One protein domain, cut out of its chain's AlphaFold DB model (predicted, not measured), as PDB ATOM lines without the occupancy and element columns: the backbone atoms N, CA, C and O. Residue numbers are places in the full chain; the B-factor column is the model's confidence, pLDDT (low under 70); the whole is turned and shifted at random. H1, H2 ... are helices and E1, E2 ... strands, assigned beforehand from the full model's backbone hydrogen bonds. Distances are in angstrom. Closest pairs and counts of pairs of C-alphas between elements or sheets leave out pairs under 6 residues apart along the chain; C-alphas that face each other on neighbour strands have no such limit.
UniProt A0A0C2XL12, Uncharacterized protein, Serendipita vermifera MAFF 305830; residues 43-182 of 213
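AT A GLANCE: This is residues 43 to 182 of the 213 residues of an uncharacterized protein of Serendipita vermifera MAFF 305830 (UniProt A0A0C2XL12). Six strands, E1, E4, E5, E8, E9 and E10, ring a small closed barrel, and two hairpins, E2 with E3 and E6 with E7, extend its wall from E1 and E5 and come together where E3 meets E7. The short helix H1 packs on the outside of the barrel, and long loops join several strands. The printed part has 140 residues with ten named strands and one named helix, in the order E1 to E7, H1, E8 to E10; the class is mostly strand, with 69 residues in named elements, under half. It is compact, with a radius of gyration of the C-alphas of 14.2 A and spans of 41 by 34 by 30 A.

HOW THE PARTS SIT: Round the ring run E1, residues 43 to 56, E4, 85 to 91, E5, 103 to 110, E8, 148 to 151, E9, 160 to 163, and E10, 178 to 181, each antiparallel to its neighbours. N 87 of E4 and O 49 of E1 are within hydrogen-bond range at 2.9 A, and so are N 88 of E4 and O 107 of E5 at 2.9 A. N 104 of E5 and O 150 of E8 are 2.8 A apart. In the hairpin E8 and E9, N 149 and O 162 are 2.8 A apart. E9 and E10 have one pair within hydrogen-bond range, N 161 and O 178, 3.1 A. N 54 and O 179, 2.9 A, close the ring from E10 to E1. E1 bends by 88 degrees at residue 47, and its pairing is staggered: residues 43 to 51 pair with E4, 52 to 55 with E10, and 54 to 56 with E2, residues 62 to 68. N 55 and O 63 are 2.7 A apart. E3, residues 71 to 74, pairs with E2, with N 66 and O 73 at 2.9 A. E1 E2 E3 E4 form a Greek key, three strands in a meander with the first beside the fourth. E6, residues 113 to 120, pairs with E5 through N 118 and O 108, 2.8 A, and E7, residues 130 to 134, with E6 through N 117 and O 133, 2.7 A. The closest C-alphas of E3 and E7, Val 71 and Gln 131, are 4.2 A apart. H1, residues 143 to 146, is on the barrel, outside it, at a height over the sheet of 7.1 A; it is too short for an O i to N i+4 pair.

IN THESE COORDINATES: E1 begins at C-alpha 43 (96.607, 72.411, 84.047) and is 27.1 A long. E5 measures 20.5 A, E4 19.4 A and E2 18.5 A. E10 ends at C-alpha 181 (87.565, 89.849, 93.856).

THE WHOLE: The C-alphas farthest apart, Asp 79 and Thr 93, are 41.9 A apart. The printed part has no cut. The links E4 to E5 and E9 to E10 are long. Mean pLDDT of the printed part is 77.7; residues 165 to 182, E10 among them, are under 70.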
ATOM      1  N   CYS A  43      97.066  71.175  83.419       93.88
ATOM      2  CA  CYS A  43      96.607  72.411  84.047       93.88
ATOM      3  C   CYS A  43      97.692  73.489  83.986       93.88
ATOM      4  O   CYS A  43      98.879  73.219  84.172       93.88
ATOM      5  N   THR A  44      97.278  74.725  83.726       90.25
ATOM      6  CA  THR A  44      98.160  75.895  83.675       90.25
ATOM      7  C   THR A  44      97.533  77.048  84.453       90.25
ATOM      8  O   THR A  44      96.350  77.333  84.250       90.25
ATOM      9  N   PRO A  45      98.285  77.744  85.325       81.56
ATOM     10  CA  PRO A  45      97.769  78.926  86.002       81.56
ATOM     11  C   PRO A  45      97.278  79.960  84.989       81.56
ATOM     12  O   PRO A  45      98.025  80.373  84.095       81.56
ATOM     13  N   LEU A  46      96.024  80.391  85.125       81.12
ATOM     14  CA  LEU A  46      95.480  81.436  84.268       81.12
ATOM     15  C   LEU A  46      95.972  82.793  84.792       81.12
ATOM     16  O   LEU A  46      95.716  83.170  85.935       81.12
ATOM     17  N   SER A  47      96.729  83.522  83.968       73.88
ATOM     18  CA  SER A  47      97.333  84.795  84.381       73.88
ATOM     19  C   SER A  47      96.262  85.784  84.850       73.88
ATOM     20  O   SER A  47      95.292  86.038  84.139       73.88
ATOM     21  N   GLY A  48      96.429  86.327  86.058       70.75
ATOM     22  CA  GLY A  48      95.471  87.255  86.664       70.75
ATOM     23  C   GLY A  48      94.210  86.602  87.246       70.75
ATOM     24  O   GLY A  48      93.405  87.306  87.850       70.75
ATOM     25  N   ALA A  49      94.044  85.280  87.142       74.81
ATOM     26  CA  ALA A  49      92.922  84.551  87.733       74.81
ATOM     27  C   ALA A  49      93.226  84.114  89.175       74.81
ATOM     28  O   ALA A  49      93.124  82.943  89.545       74.81
ATOM     29  N   SER A  50      93.634  85.084  89.989       81.81
ATOM     30  CA  SER A  50      93.847  84.920  91.424       81.81
ATOM     31  C   SER A  50      93.050  85.971  92.183       81.81
ATOM     32  O   SER A  50      93.102  87.155  91.843       81.81
ATOM     33  N   GLY A  51      92.346  85.567  93.232       84.19
ATOM     34  CA  GLY A  51      91.537  86.487  94.021       84.19
ATOM     35  C   GLY A  51      90.757  85.783  95.114       84.19
ATOM     36  O   GLY A  51      90.975  84.609  95.398       84.19
ATOM     37  N   SER A  52      89.836  86.505  95.735       87.00
ATOM     38  CA  SER A  52      88.992  85.953  96.797       87.00
ATOM     39  C   SER A  52      87.652  85.509  96.256       87.00
ATOM     40  O   SER A  52      87.041  86.251  95.494       87.00
ATOM     41  N   LEU A  53      87.182  84.345  96.693       85.62
ATOM     42  CA  LEU A  53      85.842  83.870  96.377       85.62
ATOM     43  C   LEU A  53      84.820  84.583  97.266       85.62
ATOM     44  O   LEU A  53      85.022  84.703  98.474       85.62
ATOM     45  N   VAL A  54      83.712  85.034  96.687       83.19
ATOM     46  CA  VAL A  54      82.575  85.581  97.438       83.19
ATOM     47  C   VAL A  54      81.287  84.922  96.971       83.19
ATOM     48  O   VAL A  54      81.025  84.881  95.782       83.19
ATOM     49  N   MET A  55      80.466  84.408  97.878       77.12
ATOM     50  CA  MET A  55      79.144  83.887  97.546       77.12
ATOM     51  C   MET A  55      78.162  85.044  97.376       77.12
ATOM     52  O   MET A  55      77.938  85.803  98.319       77.12
ATOM     53  N   THR A  56      77.533  85.146  96.208       72.31
ATOM     54  CA  THR A  56      76.518  86.174  95.943       72.31
ATOM     55  C   THR A  56      75.112  85.578  96.011       72.31
ATOM     56  O   THR A  56      74.758  84.648  95.284       72.31
ATOM     57  N   SER A  57      74.289  86.108  96.918       62.66
ATOM     58  CA  SER A  57      72.893  85.705  97.073       62.66
ATOM     59  C   SER A  57      72.021  86.252  95.938       62.66
ATOM     60  O   SER A  57      72.383  87.200  95.240       62.66
ATOM     61  N   LYS A  58      70.806  85.705  95.793       60.62
ATOM     62  CA  LYS A  58      69.807  86.222  94.837       60.62
ATOM     63  C   LYS A  58      69.436  87.687  95.086       60.62
ATOM     64  O   LYS A  58      69.003  88.359  94.157       60.62
ATOM     65  N   ASP A  59      69.618  88.160  96.315       66.12
ATOM     66  CA  ASP A  59      69.328  89.532  96.727       66.12
ATOM     67  C   ASP A  59      70.527  90.472  96.499       66.12
ATOM     68  O   ASP A  59      70.478  91.642  96.873       66.12
ATOM     69  N   GLY A  60      71.614  89.973  95.895       65.75
ATOM     70  CA  GLY A  60      72.829  90.741  95.628       65.75
ATOM     71  C   GLY A  60      73.709  90.955  96.859       65.75
ATOM     72  O   GLY A  60      74.616  91.784  96.825       65.75
ATOM     73  N   LEU A  61      73.466  90.229  97.953       70.44
ATOM     74  CA  LEU A  61      74.379  90.227  99.090       70.44
ATOM     75  C   LEU A  61      75.568  89.326  98.758       70.44
ATOM     76  O   LEU A  61      75.385  88.126  98.568       70.44
ATOM     77  N   SER A  62      76.766  89.898  98.713       77.94
ATOM     78  CA  SER A  62      78.006  89.147  98.529       77.94
ATOM     79  C   SER A  62      78.681  88.912  99.881       77.94
ATOM     80  O   SER A  62      78.957  89.864 100.612       77.94
ATOM     81  N   VAL A  63      78.947  87.648 100.208       78.62
ATOM     82  CA  VAL A  63      79.607  87.208 101.444       78.62
ATOM     83  C   VAL A  63      80.941  86.559 101.075       78.62
ATOM     84  O   VAL A  63      80.935  85.591 100.314       78.62
ATOM     85  N   PRO A  64      82.092  87.060 101.553       84.88
ATOM     86  CA  PRO A  64      83.375  86.432 101.264       84.88
ATOM     87  C   PRO A  64      83.447  85.003 101.793       84.88
ATOM     88  O   PRO A  64      82.787  84.666 102.771       84.88
ATOM     89  N   LEU A  65      84.240  84.161 101.137       84.75
ATOM     90  CA  LEU A  65      84.440  82.770 101.518       84.75
ATOM     91  C   LEU A  65      85.882  82.527 101.952       84.75
ATOM     92  O   LEU A  65      86.827  83.104 101.408       84.75
ATOM     93  N   LYS A  66      86.038  81.614 102.907       88.56
ATOM     94  CA  LYS A  66      87.331  81.102 103.358       88.56
ATOM     95  C   LYS A  66      87.239  79.627 103.722       88.56
ATOM     96  O   LYS A  66      86.158  79.096 103.944       88.56
ATOM     97  N   LEU A  67      88.381  78.978 103.839       87.31
ATOM     98  CA  LEU A  67      88.510  77.644 104.386       87.31
ATOM     99  C   LEU A  67      88.620  77.719 105.907       87.31
ATOM    100  O   LEU A  67      89.492  78.397 106.454       87.31
ATOM    101  N   VAL A  68      87.754  76.974 106.579       86.81
ATOM    102  CA  VAL A  68      87.824  76.677 108.010       86.81
ATOM    103  C   VAL A  68      87.865  75.162 108.129       86.81
ATOM    104  O   VAL A  68      86.956  74.488 107.649       86.81
ATOM    105  N   ASP A  69      88.944  74.626 108.702       88.50
ATOM    106  CA  ASP A  69      89.193  73.179 108.786       88.50
ATOM    107  C   ASP A  69      89.057  72.470 107.422       88.50
ATOM    108  O   ASP A  69      88.414  71.431 107.301       88.50
ATOM    109  N   ASN A  70      89.646  73.068 106.378       87.00
ATOM    110  CA  ASN A  70      89.585  72.632 104.973       87.00
ATOM    111  C   ASN A  70      88.194  72.666 104.328       87.00
ATOM    112  O   ASN A  70      88.054  72.248 103.184       87.00
ATOM    113  N   VAL A  71      87.173  73.195 105.000       86.06
ATOM    114  CA  VAL A  71      85.820  73.347 104.451       86.06
ATOM    115  C   VAL A  71      85.586  74.800 104.060       86.06
ATOM    116  O   VAL A  71      85.861  75.706 104.845       86.06
ATOM    117  N   LEU A  72      85.061  75.030 102.858       86.00
ATOM    118  CA  LEU A  72      84.706  76.362 102.378       86.00
ATOM    119  C   LEU A  72      83.460  76.865 103.116       86.00
ATOM    120  O   LEU A  72      82.402  76.236 103.084       86.00
ATOM    121  N   GLN A  73      83.598  77.994 103.801       85.44
ATOM    122  CA  GLN A  73      82.583  78.598 104.659       85.44
ATOM    123  C   GLN A  73      82.543  80.114 104.457       85.44
ATOM    124  O   GLN A  73      83.483  80.720 103.940       85.44
ATOM    125  N   GLU A  74      81.450  80.731 104.900       84.62
ATOM    126  CA  GLU A  74      81.315  82.185 104.953       84.62
ATOM    127  C   GLU A  74      82.369  82.804 105.883       84.62
ATOM    128  O   GLU A  74      82.574  82.374 107.024       84.62
ATOM    129  N   ASP A  75      83.032  83.849 105.400       83.06
ATOM    130  CA  ASP A  75      83.939  84.654 106.195       83.06
ATOM    131  C   ASP A  75      83.178  85.797 106.870       83.06
ATOM    132  O   ASP A  75      82.809  86.796 106.256       83.06
ATOM    133  N   ASN A  76      82.963  85.651 108.177       74.75
ATOM    134  CA  ASN A  76      82.272  86.640 109.003       74.75
ATOM    135  C   ASN A  76      83.139  87.865 109.364       74.75
ATOM    136  O   ASN A  76      82.714  88.701 110.164       74.75
ATOM    137  N   VAL A  77      84.363  87.974 108.839       70.19
ATOM    138  CA  VAL A  77      85.284  89.068 109.172       70.19
ATOM    139  C   VAL A  77      85.163  90.184 108.133       70.19
ATOM    140  O   VAL A  77      85.596  90.042 106.997       70.19
ATOM    141  N   ALA A  78      84.593  91.323 108.539       62.03
ATOM    142  CA  ALA A  78      84.389  92.474 107.653       62.03
ATOM    143  C   ALA A  78      85.704  93.126 107.168       62.03
ATOM    144  O   ALA A  78      85.750  93.621 106.045       62.03
ATOM    145  N   ASP A  79      86.768  93.069 107.983       61.06
ATOM    146  CA  ASP A  79      88.026  93.812 107.779       61.06
ATOM    147  C   ASP A  79      89.287  92.913 107.780       61.06
ATOM    148  O   ASP A  79      90.398  93.378 108.037       61.06
ATOM    149  N   GLY A  80      89.128  91.605 107.554       64.38
ATOM    150  CA  GLY A  80      90.233  90.639 107.533       64.38
ATOM    151  C   GLY A  80      90.927  90.554 106.172       64.38
ATOM    152  O   GLY A  80      90.338  90.894 105.144       64.38
ATOM    153  N   GLU A  81      92.169  90.058 106.146       74.69
ATOM    154  CA  GLU A  81      92.787  89.645 104.883       74.69
ATOM    155  C   GLU A  81      91.956  88.520 104.266       74.69
ATOM    156  O   GLU A  81      91.791  87.449 104.854       74.69
ATOM    157  N   ARG A  82      91.407  88.784 103.079       83.94
ATOM    158  CA  ARG A  82      90.602  87.797 102.368       83.94
ATOM    159  C   ARG A  82      91.493  86.670 101.875       83.94
ATOM    160  O   ARG A  82      92.576  86.906 101.340       83.94
ATOM    161  N   GLN A  83      91.001  85.442 101.989       86.44
ATOM    162  CA  GLN A  83      91.723  84.295 101.467       86.44
ATOM    163  C   GLN A  83      91.824  84.373  99.942       86.44
ATOM    164  O   GLN A  83      90.849  84.676  99.250       86.44
ATOM    165  N   ALA A  84      93.026  84.117  99.432       88.81
ATOM    166  CA  ALA A  84      93.310  84.107  98.009       88.81
ATOM    167  C   ALA A  84      93.262  82.678  97.457       88.81
ATOM    168  O   ALA A  84      93.870  81.753  98.002       88.81
ATOM    169  N   PHE A  85      92.570  82.540  96.337       88.88
ATOM    170  CA  PHE A  85      92.436  81.337  95.535       88.88
ATOM    171  C   PHE A  85      93.021  81.592  94.149       88.88
ATOM    172  O   PHE A  85      93.095  82.740  93.698       88.88
ATOM    173  N   VAL A  86      93.436  80.524  93.480       91.56
ATOM    174  CA  VAL A  86      93.983  80.553  92.121       91.56
ATOM    175  C   VAL A  86      93.158  79.622  91.255       91.56
ATOM    176  O   VAL A  86      92.849  78.508  91.671       91.56
ATOM    177  N   PHE A  87      92.802  80.091  90.062       93.12
ATOM    178  CA  PHE A  87      92.196  79.265  89.029       93.12
ATOM    179  C   PHE A  87      93.273  78.767  88.059       93.12
ATOM    180  O   PHE A  87      94.008  79.554  87.449       93.12
ATOM    181  N   GLU A  88      93.340  77.455  87.888       94.19
ATOM    182  CA  GLU A  88      94.195  76.802  86.906       94.19
ATOM    183  C   GLU A  88      93.329  76.316  85.750       94.19
ATOM    184  O   GLU A  88      92.408  75.524  85.937       94.19
ATOM    185  N   ASN A  89      93.616  76.801  84.544       94.44
ATOM    186  CA  ASN A  89      92.936  76.364  83.336       94.44
ATOM    187  C   ASN A  89      93.470  74.990  82.923       94.44
ATOM    188  O   ASN A  89      94.668  74.842  82.665       94.44
ATOM    189  N   CYS A  90      92.578  74.011  82.836       95.25
ATOM    190  CA  CYS A  90      92.886  72.618  82.585       95.25
ATOM    191  C   CYS A  90      92.220  72.097  81.307       95.25
ATOM    192  O   CYS A  90      91.068  72.410  81.009       95.25
ATOM    193  N   THR A  91      92.920  71.221  80.587       93.94
ATOM    194  CA  THR A  91      92.365  70.489  79.440       93.94
ATOM    195  C   THR A  91      92.036  69.058  79.853       93.94
ATOM    196  O   THR A  91      92.943  68.275  80.119       93.94
ATOM    197  N   SER A  92      90.744  68.716  79.890       92.94
ATOM    198  CA  SER A  92      90.248  67.385  80.269       92.94
ATOM    199  C   SER A  92      89.489  66.732  79.112       92.94
ATOM    200  O   SER A  92      88.466  67.246  78.653       92.94
ATOM    201  N   THR A  93      89.963  65.572  78.658       91.62
ATOM    202  CA  THR A  93      89.251  64.733  77.682       91.62
ATOM    203  C   THR A  93      88.093  63.974  78.323       91.62
ATOM    204  O   THR A  93      87.122  63.664  77.633       91.62
ATOM    205  N   PHE A  94      88.161  63.717  79.634       90.69
ATOM    206  CA  PHE A  94      87.078  63.088  80.382       90.69
ATOM    207  C   PHE A  94      85.865  64.018  80.532       90.69
ATOM    208  O   PHE A  94      84.736  63.599  80.270       90.69
ATOM    209  N   MET A  95      86.089  65.275  80.932       88.69
ATOM    210  CA  MET A  95      85.016  66.261  81.104       88.69
ATOM    211  C   MET A  95      84.488  66.772  79.758       88.69
ATOM    212  O   MET A  95      83.306  67.078  79.652       88.69
ATOM    213  N   ALA A  96      85.342  66.810  78.725       89.88
ATOM    214  CA  ALA A  96      84.985  67.161  77.347       89.88
ATOM    215  C   ALA A  96      84.272  68.524  77.192       89.88
ATOM    216  O   ALA A  96      83.482  68.723  76.265       89.88
ATOM    217  N   GLU A  97      84.571  69.471  78.084       88.50
ATOM    218  CA  GLU A  97      84.052  70.837  78.022       88.50
ATOM    219  C   GLU A  97      84.729  71.644  76.905       88.50
ATOM    220  O   GLU A  97      85.891  71.419  76.560       88.50
ATOM    221  N   THR A  98      83.998  72.597  76.323       89.12
ATOM    222  CA  THR A  98      84.495  73.428  75.214       89.12
ATOM    223  C   THR A  98      84.756  74.857  75.699       89.12
ATOM    224  O   THR A  98      83.790  75.597  75.897       89.12
ATOM    225  N   PRO A  99      86.023  75.275  75.896       91.25
ATOM    226  CA  PRO A  99      86.345  76.637  76.318       91.25
ATOM    227  C   PRO A  99      85.957  77.675  75.256       91.25
ATOM    228  O   PRO A  99      85.830  77.369  74.068       91.25
ATOM    229  N   SER A 100      85.798  78.923  75.694       92.00
ATOM    230  CA  SER A 100      85.554  80.089  74.836       92.00
ATOM    231  C   SER A 100      86.581  81.191  75.127       92.00
ATOM    232  O   SER A 100      87.462  81.017  75.964       92.00
ATOM    233  N   GLU A 101      86.479  82.347  74.463       89.19
ATOM    234  CA  GLU A 101      87.353  83.498  74.751       89.19
ATOM    235  C   GLU A 101      87.197  84.033  76.183       89.19
ATOM    236  O   GLU A 101      88.112  84.664  76.707       89.19
ATOM    237  N   THR A 102      86.048  83.789  76.817       89.19
ATOM    238  CA  THR A 102      85.730  84.275  78.167       89.19
ATOM    239  C   THR A 102      85.430  83.153  79.151       89.19
ATOM    240  O   THR A 102      85.193  83.438  80.318       89.19
ATOM    241  N   THR A 103      85.405  81.895  78.710       90.19
ATOM    242  CA  THR A 103      85.015  80.746  79.535       90.19
ATOM    243  C   THR A 103      86.147  79.734  79.580       90.19
ATOM    244  O   THR A 103      86.549  79.193  78.550       90.19
ATOM    245  N   TYR A 104      86.617  79.465  80.791       91.94
ATOM    246  CA  TYR A 104      87.716  78.562  81.100       91.94
ATOM    247  C   TYR A 104      87.225  77.455  82.018       91.94
ATOM    248  O   TYR A 104      86.235  77.618  82.730       91.94
ATOM    249  N   PHE A 105      87.942  76.340  82.024       93.94
ATOM    250  CA  PHE A 105      87.592  75.179  82.822       93.94
ATOM    251  C   PHE A 105      88.824  74.660  83.536       93.94
ATOM    252  O   PHE A 105      89.907  74.684  82.963       93.94
ATOM    253  N   GLY A 106      88.682  74.193  84.770       95.38
ATOM    254  CA  GLY A 106      89.799  73.598  85.481       95.38
ATOM    255  C   GLY A 106      89.632  73.572  86.982       95.38
ATOM    256  O   GLY A 106      88.542  73.302  87.487       95.38
ATOM    257  N   HIS A 107      90.734  73.769  87.693       95.75
ATOM    258  CA  HIS A 107      90.805  73.580  89.136       95.75
ATOM    259  C   HIS A 107      90.900  74.914  89.860       95.75
ATOM    260  O   HIS A 107      91.379  75.911  89.322       95.75
ATOM    261  N   ILE A 108      90.446  74.920  91.111       95.00
ATOM    262  CA  ILE A 108      90.624  76.051  92.016       95.00
ATOM    263  C   ILE A 108      91.409  75.563  93.216       95.00
ATOM    264  O   ILE A 108      90.962  74.643  93.896       95.00
ATOM    265  N   SER A 109      92.539  76.196  93.499       94.81
ATOM    266  CA  SER A 109      93.380  75.894  94.654       94.81
ATOM    267  C   SER A 109      93.520  77.115  95.555       94.81
ATOM    268  O   SER A 109      93.141  78.236  95.202       94.81
ATOM    269  N   LEU A 110      94.115  76.922  96.729       92.19
ATOM    270  CA  LEU A 110      94.600  78.052  97.512       92.19
ATOM    271  C   LEU A 110      95.826  78.665  96.847       92.19
ATOM    272  O   LEU A 110      96.702  77.951  96.361       92.19
ATOM    273  N   ALA A 111      95.953  79.990  96.918       89.12
ATOM    274  CA  ALA A 111      97.165  80.665  96.456       89.12
ATOM    275  C   ALA A 111      98.411  80.239  97.256       89.12
ATOM    276  O   ALA A 111      99.519  80.233  96.728       89.12
ATOM    277  N   SER A 112      98.230  79.858  98.524       90.31
ATOM    278  CA  SER A 112      99.297  79.346  99.390       90.31
ATOM    279  C   SER A 112      99.569  77.845  99.228       90.31
ATOM    280  O   SER A 112     100.590  77.371  99.724       90.31
ATOM    281  N   ASN A 113      98.678  77.095  98.572       92.50
ATOM    282  CA  ASN A 113      98.803  75.653  98.374       92.50
ATOM    283  C   ASN A 113      98.133  75.220  97.060       92.50
ATOM    284  O   ASN A 113      96.920  75.029  97.010       92.50
ATOM    285  N   SER A 114      98.941  75.010  96.020       89.88
ATOM    286  CA  SER A 114      98.491  74.528  94.707       89.88
ATOM    287  C   SER A 114      98.387  73.002  94.604       89.88
ATOM    288  O   SER A 114      98.115  72.480  93.532       89.88
ATOM    289  N   THR A 115      98.656  72.259  95.684       94.12
ATOM    290  CA  THR A 115      98.539  70.787  95.689       94.12
ATOM    291  C   THR A 115      97.164  70.307  96.139       94.12
ATOM    292  O   THR A 115      96.827  69.137  95.948       94.12
ATOM    293  N   GLU A 116      96.369  71.211  96.716       96.00
ATOM    294  CA  GLU A 116      95.008  70.949  97.156       96.00
ATOM    295  C   GLU A 116      94.001  71.812  96.395       96.00
ATOM    296  O   GLU A 116      94.131  73.035  96.318       96.00
ATOM    297  N   CYS A 117      92.969  71.159  95.875       96.06
ATOM    298  CA  CYS A 117      91.943  71.741  95.037       96.06
ATOM    299  C   CYS A 117      90.575  71.686  95.721       96.06
ATOM    300  O   CYS A 117      90.253  70.752  96.467       96.06
ATOM    301  N   LEU A 118      89.746  72.689  95.433       94.00
ATOM    302  CA  LEU A 118      88.350  72.714  95.836       94.00
ATOM    303  C   LEU A 118      87.625  71.517  95.224       94.00
ATOM    304  O   LEU A 118      87.538  71.356  94.006       94.00
ATOM    305  N   THR A 119      87.091  70.697  96.114       91.44
ATOM    306  CA  THR A 119      86.382  69.456  95.846       91.44
ATOM    307  C   THR A 119      84.958  69.604  96.337       91.44
ATOM    308  O   THR A 119      84.715  69.932  97.501       91.44
ATOM    309  N   SER A 120      84.009  69.359  95.448       85.94
ATOM    310  CA  SER A 120      82.588  69.460  95.729       85.94
ATOM    311  C   SER A 120      81.942  68.083  95.668       85.94
ATOM    312  O   SER A 120      82.121  67.325  94.715       85.94
ATOM    313  N   TYR A 121      81.164  67.762  96.700       75.75
ATOM    314  CA  TYR A 121      80.479  66.479  96.832       75.75
ATOM    315  C   TYR A 121      78.984  66.635  96.528       75.75
ATOM    316  O   TYR A 121      78.207  66.973  97.431       75.75
ATOM    317  N   PRO A 122      78.544  66.420  95.272       64.75
ATOM    318  CA  PRO A 122      77.125  66.463  94.927       64.75
ATOM    319  C   PRO A 122      76.332  65.387  95.683       64.75
ATOM    320  O   PRO A 122      76.835  64.300  95.961       64.75
ATOM    321  N   GLY A 123      75.071  65.687  96.006       54.31
ATOM    322  CA  GLY A 123      74.163  64.749  96.681       54.31
ATOM    323  C   GLY A 123      74.182  64.782  98.215       54.31
ATOM    324  O   GLY A 123      73.573  63.911  98.834       54.31
ATOM    325  N   ARG A 124      74.841  65.770  98.837       55.09
ATOM    326  CA  ARG A 124      74.676  66.099 100.268       55.09
ATOM    327  C   ARG A 124      73.677  67.246 100.471       55.09
ATOM    328  O   ARG A 124      73.284  67.902  99.506       55.09
ATOM    329  N   ASP A 125      73.272  67.466 101.724       49.25
ATOM    330  CA  ASP A 125      72.396  68.575 102.115       49.25
ATOM    331  C   ASP A 125      72.940  69.925 101.628       49.25
ATOM    332  O   ASP A 125      74.149  70.141 101.571       49.25
ATOM    333  N   LEU A 126      72.029  70.831 101.260       47.31
ATOM    334  CA  LEU A 126      72.379  72.197 100.882       47.31
ATOM    335  C   LEU A 126      72.711  73.034 102.132       47.31
ATOM    336  O   LEU A 126      71.999  72.925 103.134       47.31
ATOM    337  N   PRO A 127      73.701  73.939 102.051       55.19
ATOM    338  CA  PRO A 127      74.465  74.289 100.853       55.19
ATOM    339  C   PRO A 127      75.569  73.242 100.564       55.19
ATOM    340  O   PRO A 127      76.036  72.560 101.472       55.19
ATOM    341  N   GLN A 128      75.920  73.037  99.287       61.16
ATOM    342  CA  GLN A 128      76.754  71.900  98.861       61.16
ATOM    343  C   GLN A 128      78.127  71.918  99.561       61.16
ATOM    344  O   GLN A 128      78.795  72.943  99.632       61.16
ATOM    345  N   HIS A 129      78.554  70.790 100.117       74.25
ATOM    346  CA  HIS A 129      79.782  70.747 100.907       74.25
ATOM    347  C   HIS A 129      81.010  70.825  99.987       74.25
ATOM    348  O   HIS A 129      81.284  69.874  99.247       74.25
ATOM    349  N   VAL A 130      81.728  71.951 100.035       86.44
ATOM    350  CA  VAL A 130      82.985  72.172  99.308       86.44
ATOM    351  C   VAL A 130      84.135  72.151 100.308       86.44
ATOM    352  O   VAL A 130      84.088  72.841 101.324       86.44
ATOM    353  N   GLN A 131      85.161  71.357 100.028       89.94
ATOM    354  CA  GLN A 131      86.351  71.226 100.868       89.94
ATOM    355  C   GLN A 131      87.616  71.161 100.015       89.94
ATOM    356  O   GLN A 131      87.514  70.990  98.803       89.94
ATOM    357  N   THR A 132      88.798  71.280 100.609       93.56
ATOM    358  CA  THR A 132      90.052  71.013  99.894       93.56
ATOM    359  C   THR A 132      90.479  69.558 100.021       93.56
ATOM    360  O   THR A 132      90.394  68.954 101.090       93.56
ATOM    361  N   GLU A 133      90.950  68.996  98.911       95.06
ATOM    362  CA  GLU A 133      91.603  67.685  98.838       95.06
ATOM    363  C   GLU A 133      92.737  67.732  97.825       95.06
ATOM    364  O   GLU A 133      92.834  68.688  97.064       95.06
ATOM    365  N   ALA A 134      93.577  66.697  97.770       96.94
ATOM    366  CA  ALA A 134      94.609  66.602  96.743       96.94
ATOM    367  C   ALA A 134      94.009  66.782  95.336       96.94
ATOM    368  O   ALA A 134      92.994  66.161  95.001       96.94
ATOM    369  N   CYS A 135      94.646  67.622  94.521       95.94
ATOM    370  CA  CYS A 135      94.212  67.862  93.148       95.94
ATOM    371  C   CYS A 135      94.269  66.570  92.320       95.94
ATOM    372  O   CYS A 135      95.255  65.825  92.345       95.94
ATOM    373  N   SER A 136      93.207  66.304  91.565       94.75
ATOM    374  CA  SER A 136      93.095  65.136  90.701       94.75
ATOM    375  C   SER A 136      93.992  65.298  89.476       94.75
ATOM    376  O   SER A 136      93.672  66.039  88.550       94.75
ATOM    377  N   ILE A 137      95.110  64.572  89.449       94.88
ATOM    378  CA  ILE A 137      96.064  64.588  88.328       94.88
ATOM    379  C   ILE A 137      95.628  63.710  87.147       94.88
ATOM    380  O   ILE A 137      96.134  63.860  86.037       94.88
ATOM    381  N   SER A 138      94.717  62.768  87.377       94.69
ATOM    382  CA  SER A 138      94.244  61.829  86.363       94.69
ATOM    383  C   SER A 138      93.043  62.406  85.629       94.69
ATOM    384  O   SER A 138      92.093  62.859  86.260       94.69
ATOM    385  N   ASP A 139      93.044  62.365  84.304       94.25
ATOM    386  CA  ASP A 139      91.911  62.764  83.471       94.25
ATOM    387  C   ASP A 139      90.855  61.639  83.426       94.25
ATOM    388  O   ASP A 139      90.691  60.924  82.437       94.25
ATOM    389  N   ASP A 140      90.194  61.432  84.565       91.50
ATOM    390  CA  ASP A 140      89.175  60.410  84.801       91.50
ATOM    391  C   ASP A 140      87.989  60.955  85.620       91.50
ATOM    392  O   ASP A 140      87.798  62.162  85.771       91.50
ATOM    393  N   SER A 141      87.172  60.059  86.181       89.75
ATOM    394  CA  SER A 141      86.008  60.422  86.994       89.75
ATOM    395  C   SER A 141      86.317  61.274  88.228       89.75
ATOM    396  O   SER A 141      85.400  61.914  88.737       89.75
ATOM    397  N   GLY A 142      87.564  61.319  88.708       90.00
ATOM    398  CA  GLY A 142      87.979  62.238  89.770       90.00
ATOM    399  C   GLY A 142      87.757  63.705  89.391       90.00
ATOM    400  O   GLY A 142      87.383  64.512  90.244       90.00
ATOM    401  N   GLN A 143      87.843  64.034  88.096       90.88
ATOM    402  CA  GLN A 143      87.549  65.377  87.592       90.88
ATOM    403  C   GLN A 143      86.105  65.803  87.889       90.88
ATOM    404  O   GLN A 143      85.849  66.967  88.179       90.88
ATOM    405  N   MET A 144      85.155  64.863  87.966       88.50
ATOM    406  CA  MET A 144      83.757  65.177  88.291       88.50
ATOM    407  C   MET A 144      83.555  65.799  89.675       88.50
ATOM    408  O   MET A 144      82.443  66.229  89.964       88.50
ATOM    409  N   LEU A 145      84.562  65.793  90.548       89.31
ATOM    410  CA  LEU A 145      84.471  66.369  91.890       89.31
ATOM    411  C   LEU A 145      85.232  67.692  92.022       89.31
ATOM    412  O   LEU A 145      84.979  68.435  92.965       89.31
ATOM    413  N   GLN A 146      86.145  67.995  91.100       93.62
ATOM    414  CA  GLN A 146      87.107  69.097  91.238       93.62
ATOM    415  C   GLN A 146      87.162  70.024  90.017       93.62
ATOM    416  O   GLN A 146      88.012  70.909  89.966       93.62
ATOM    417  N   PHE A 147      86.275  69.842  89.034       91.94
ATOM    418  CA  PHE A 147      86.243  70.657  87.822       91.94
ATOM    419  C   PHE A 147      85.253  71.821  87.935       91.94
ATOM    420  O   PHE A 147      84.067  71.639  88.232       91.94
ATOM    421  N   TRP A 148      85.755  73.021  87.667       92.31
ATOM    422  CA  TRP A 148      85.063  74.299  87.795       92.31
ATOM    423  C   TRP A 148      85.127  75.061  86.474       92.31
ATOM    424  O   TRP A 148      86.099  74.955  85.730       92.31
ATOM    425  N   GLN A 149      84.098  75.849  86.195       91.00
ATOM    426  CA  GLN A 149      84.034  76.784  85.084       91.00
ATOM    427  C   GLN A 149      84.302  78.180  85.633       91.00
ATOM    428  O   GLN A 149      83.671  78.578  86.605       91.00
ATOM    429  N   LEU A 150      85.187  78.930  84.986       88.50
ATOM    430  CA  LEU A 150      85.377  80.357  85.208       88.50
ATOM    431  C   LEU A 150      84.888  81.109  83.973       88.50
ATOM    432  O   LEU A 150      85.452  80.961  82.891       88.50
ATOM    433  N   THR A 151      83.876  81.951  84.141       88.00
ATOM    434  CA  THR A 151      83.438  82.897  83.114       88.00
ATOM    435  C   THR A 151      83.918  84.288  83.487       88.00
ATOM    436  O   THR A 151      83.489  84.855  84.490       88.00
ATOM    437  N   LEU A 152      84.813  84.853  82.683       85.06
ATOM    438  CA  LEU A 152      85.255  86.230  82.844       85.06
ATOM    439  C   LEU A 152      84.083  87.178  82.588       85.06
ATOM    440  O   LEU A 152      83.386  87.080  81.577       85.06
ATOM    441  N   GLY A 153      83.883  88.110  83.514       75.00
ATOM    442  CA  GLY A 153      82.935  89.193  83.331       75.00
ATOM    443  C   GLY A 153      83.426  90.221  82.305       75.00
ATOM    444  O   GLY A 153      84.601  90.292  81.951       75.00
ATOM    445  N   THR A 154      82.505  91.065  81.848       72.25
ATOM    446  CA  THR A 154      82.823  92.351  81.210       72.25
ATOM    447  C   THR A 154      83.454  93.332  82.209       72.25
ATOM    448  O   THR A 154      83.494  93.059  83.406       72.25
ATOM    449  N   SER A 155      83.905  94.502  81.742       57.16
ATOM    450  CA  SER A 155      84.562  95.534  82.569       57.16
ATOM    451  C   SER A 155      83.794  95.959  83.828       57.16
ATOM    452  O   SER A 155      84.415  96.457  84.765       57.16
ATOM    453  N   ASP A 156      82.474  95.758  83.850       56.72
ATOM    454  CA  ASP A 156      81.578  96.146  84.943       56.72
ATOM    455  C   ASP A 156      80.934  94.947  85.659       56.72
ATOM    456  O   ASP A 156      80.022  95.133  86.454       56.72
ATOM    457  N   THR A 157      81.360  93.711  85.375       64.88
ATOM    458  CA  THR A 157      80.761  92.511  85.981       64.88
ATOM    459  C   THR A 157      81.823  91.601  86.558       64.88
ATOM    460  O   THR A 157      82.903  91.447  85.992       64.88
ATOM    461  N   ALA A 158      81.497  90.957  87.674       69.44
ATOM    462  CA  ALA A 158      82.413  90.020  88.280       69.44
ATOM    463  C   ALA A 158      82.658  88.767  87.410       69.44
ATOM    464  O   ALA A 158      81.798  88.390  86.616       69.44
ATOM    465  N   ALA A 159      83.817  88.123  87.562       81.56
ATOM    466  CA  ALA A 159      84.073  86.805  87.012       81.56
ATOM    467  C   ALA A 159      83.308  85.783  87.848       81.56
ATOM    468  O   ALA A 159      83.392  85.814  89.076       81.56
ATOM    469  N   GLN A 160      82.577  84.909  87.171       84.56
ATOM    470  CA  GLN A 160      81.704  83.919  87.784       84.56
ATOM    471  C   GLN A 160      82.378  82.561  87.787       84.56
ATOM    472  O   GLN A 160      83.001  82.170  86.799       84.56
ATOM    473  N   VAL A 161      82.220  81.843  88.891       84.94
ATOM    474  CA  VAL A 161      82.662  80.462  89.021       84.94
ATOM    475  C   VAL A 161      81.466  79.561  89.227       84.94
ATOM    476  O   VAL A 161      80.673  79.793  90.141       84.94
ATOM    477  N   ASP A 162      81.406  78.496  88.438       85.00
ATOM    478  CA  ASP A 162      80.395  77.453  88.548       85.00
ATOM    479  C   ASP A 162      81.060  76.087  88.715       85.00
ATOM    480  O   ASP A 162      82.068  75.779  88.079       85.00
ATOM    481  N   PHE A 163      80.487  75.228  89.553       85.25
ATOM    482  CA  PHE A 163      80.909  73.833  89.615       85.25
ATOM    483  C   PHE A 163      80.382  73.069  88.394       85.25
ATOM    484  O   PHE A 163      79.181  73.084  88.126       85.25
ATOM    485  N   VAL A 164      81.268  72.378  87.675       83.25
ATOM    486  CA  VAL A 164      80.926  71.632  86.445       83.25
ATOM    487  C   VAL A 164      80.609  70.171  86.751       83.25
ATOM    488  O   VAL A 164      79.868  69.507  86.020       83.25
ATOM    489  N   GLY A 165      81.170  69.651  87.842       68.81
ATOM    490  CA  GLY A 165      81.008  68.267  88.251       68.81
ATOM    491  C   GLY A 165      79.546  67.826  88.363       68.81
ATOM    492  O   GLY A 165      78.707  68.511  88.941       68.81
ATOM    493  N   GLN A 166      79.248  66.657  87.784       56.69
ATOM    494  CA  GLN A 166      77.904  66.219  87.372       56.69
ATOM    495  C   GLN A 166      77.227  67.167  86.361       56.69
ATOM    496  O   GLN A 166      76.207  67.782  86.654       56.69
ATOM    497  N   SER A 167      77.768  67.192  85.134       38.28
ATOM    498  CA  SER A 167      77.097  67.510  83.857       38.28
ATOM    499  C   SER A 167      75.579  67.730  83.984       38.28
ATOM    500  O   SER A 167      74.816  66.763  83.946       38.28
ATOM    501  N   THR A 168      75.161  68.991  84.129       39.50
ATOM    502  CA  THR A 168      74.107  69.741  83.391       39.50
ATOM    503  C   THR A 168      72.790  69.079  82.930       39.50
ATOM    504  O   THR A 168      71.950  69.759  82.341       39.50
ATOM    505  N   LYS A 169      72.499  67.805  83.211       38.72
ATOM    506  CA  LYS A 169      71.227  67.142  82.853       38.72
ATOM    507  C   LYS A 169      70.280  66.954  84.025       38.72
ATOM    508  O   LYS A 169      69.124  66.590  83.821       38.72
ATOM    509  N   LEU A 170      70.732  67.222  85.241       34.03
ATOM    510  CA  LEU A 170      69.948  67.045  86.446       34.03
ATOM    511  C   LEU A 170      70.331  68.157  87.421       34.03
ATOM    512  O   LEU A 170      71.267  67.984  88.181       34.03
ATOM    513  N   HIS A 171      69.586  69.268  87.405       37.16
ATOM    514  CA  HIS A 171      69.045  69.964  88.591       37.16
ATOM    515  C   HIS A 171      68.935  71.487  88.402       37.16
ATOM    516  O   HIS A 171      69.907  72.215  88.256       37.16
ATOM    517  N   THR A 172      67.699  71.975  88.489       31.45
ATOM    518  CA  THR A 172      67.303  73.387  88.602       31.45
ATOM    519  C   THR A 172      67.391  73.859  90.066       31.45
ATOM    520  O   THR A 172      66.391  74.285  90.647       31.45
ATOM    521  N   GLY A 173      68.556  73.693  90.703       36.38
ATOM    522  CA  GLY A 173      68.792  73.970  92.129       36.38
ATOM    523  C   GLY A 173      69.805  75.094  92.365       36.38
ATOM    524  O   GLY A 173      70.578  75.419  91.480       36.38
ATOM    525  N   LYS A 174      69.765  75.728  93.545       32.47
ATOM    526  CA  LYS A 174      70.599  76.886  93.921       32.47
ATOM    527  C   LYS A 174      72.099  76.559  93.798       32.47
ATOM    528  O   LYS A 174      72.571  75.678  94.508       32.47
ATOM    529  N   PHE A 175      72.812  77.291  92.946       38.75
ATOM    530  CA  PHE A 175      74.264  77.207  92.794       38.75
ATOM    531  C   PHE A 175      74.969  78.151  93.771       38.75
ATOM    532  O   PHE A 175      74.418  79.193  94.139       38.75
ATOM    533  N   TYR A 176      76.196  77.801  94.155       35.53
ATOM    534  CA  TYR A 176      77.155  78.796  94.610       35.53
ATOM    535  C   TYR A 176      77.584  79.602  93.389       35.53
ATOM    536  O   TYR A 176      78.340  79.103  92.567       35.53
ATOM    537  N   VAL A 177      77.078  80.824  93.255       35.91
ATOM    538  CA  VAL A 177      77.716  81.807  92.382       35.91
ATOM    539  C   VAL A 177      78.820  82.412  93.227       35.91
ATOM    540  O   VAL A 177      78.523  83.171  94.157       35.91
ATOM    541  N   THR A 178      80.065  81.992  92.988       36.47
ATOM    542  CA  THR A 178      81.210  82.616  93.650       36.47
ATOM    543  C   THR A 178      81.896  83.599  92.717       36.47
ATOM    544  O   THR A 178      82.345  83.200  91.645       36.47
ATOM    545  N   ASP A 179      81.974  84.866  93.118       36.84
ATOM    546  CA  ASP A 179      82.673  85.911  92.373       36.84
ATOM    547  C   ASP A 179      84.138  86.005  92.845       36.84
ATOM    548  O   ASP A 179      84.409  85.901  94.042       36.84
ATOM    549  N   PHE A 180      85.096  86.214  91.937       34.84
ATOM    550  CA  PHE A 180      86.505  86.461  92.291       34.84
ATOM    551  C   PHE A 180      86.770  87.964  92.495       34.84
ATOM    552  O   PHE A 180      86.760  88.703  91.522       34.84
ATOM    553  N   SER A 181      87.081  88.460  93.700       36.66
ATOM    554  CA  SER A 181      87.565  89.849  93.856       36.66
ATOM    555  C   SER A 181      89.092  89.907  93.716       36.66
ATOM    556  O   SER A 181      89.799  89.384  94.580       36.66
ATOM    557  N   GLY A 182      89.599  90.515  92.637       33.06
ATOM    558  CA  GLY A 182      91.037  90.662  92.368       33.06
ATOM    559  C   GLY A 182      91.721  91.713  93.251       33.06
ATOM    560  O   GLY A 182      91.134  92.756  93.539       33.06
TER     561      GLY A 182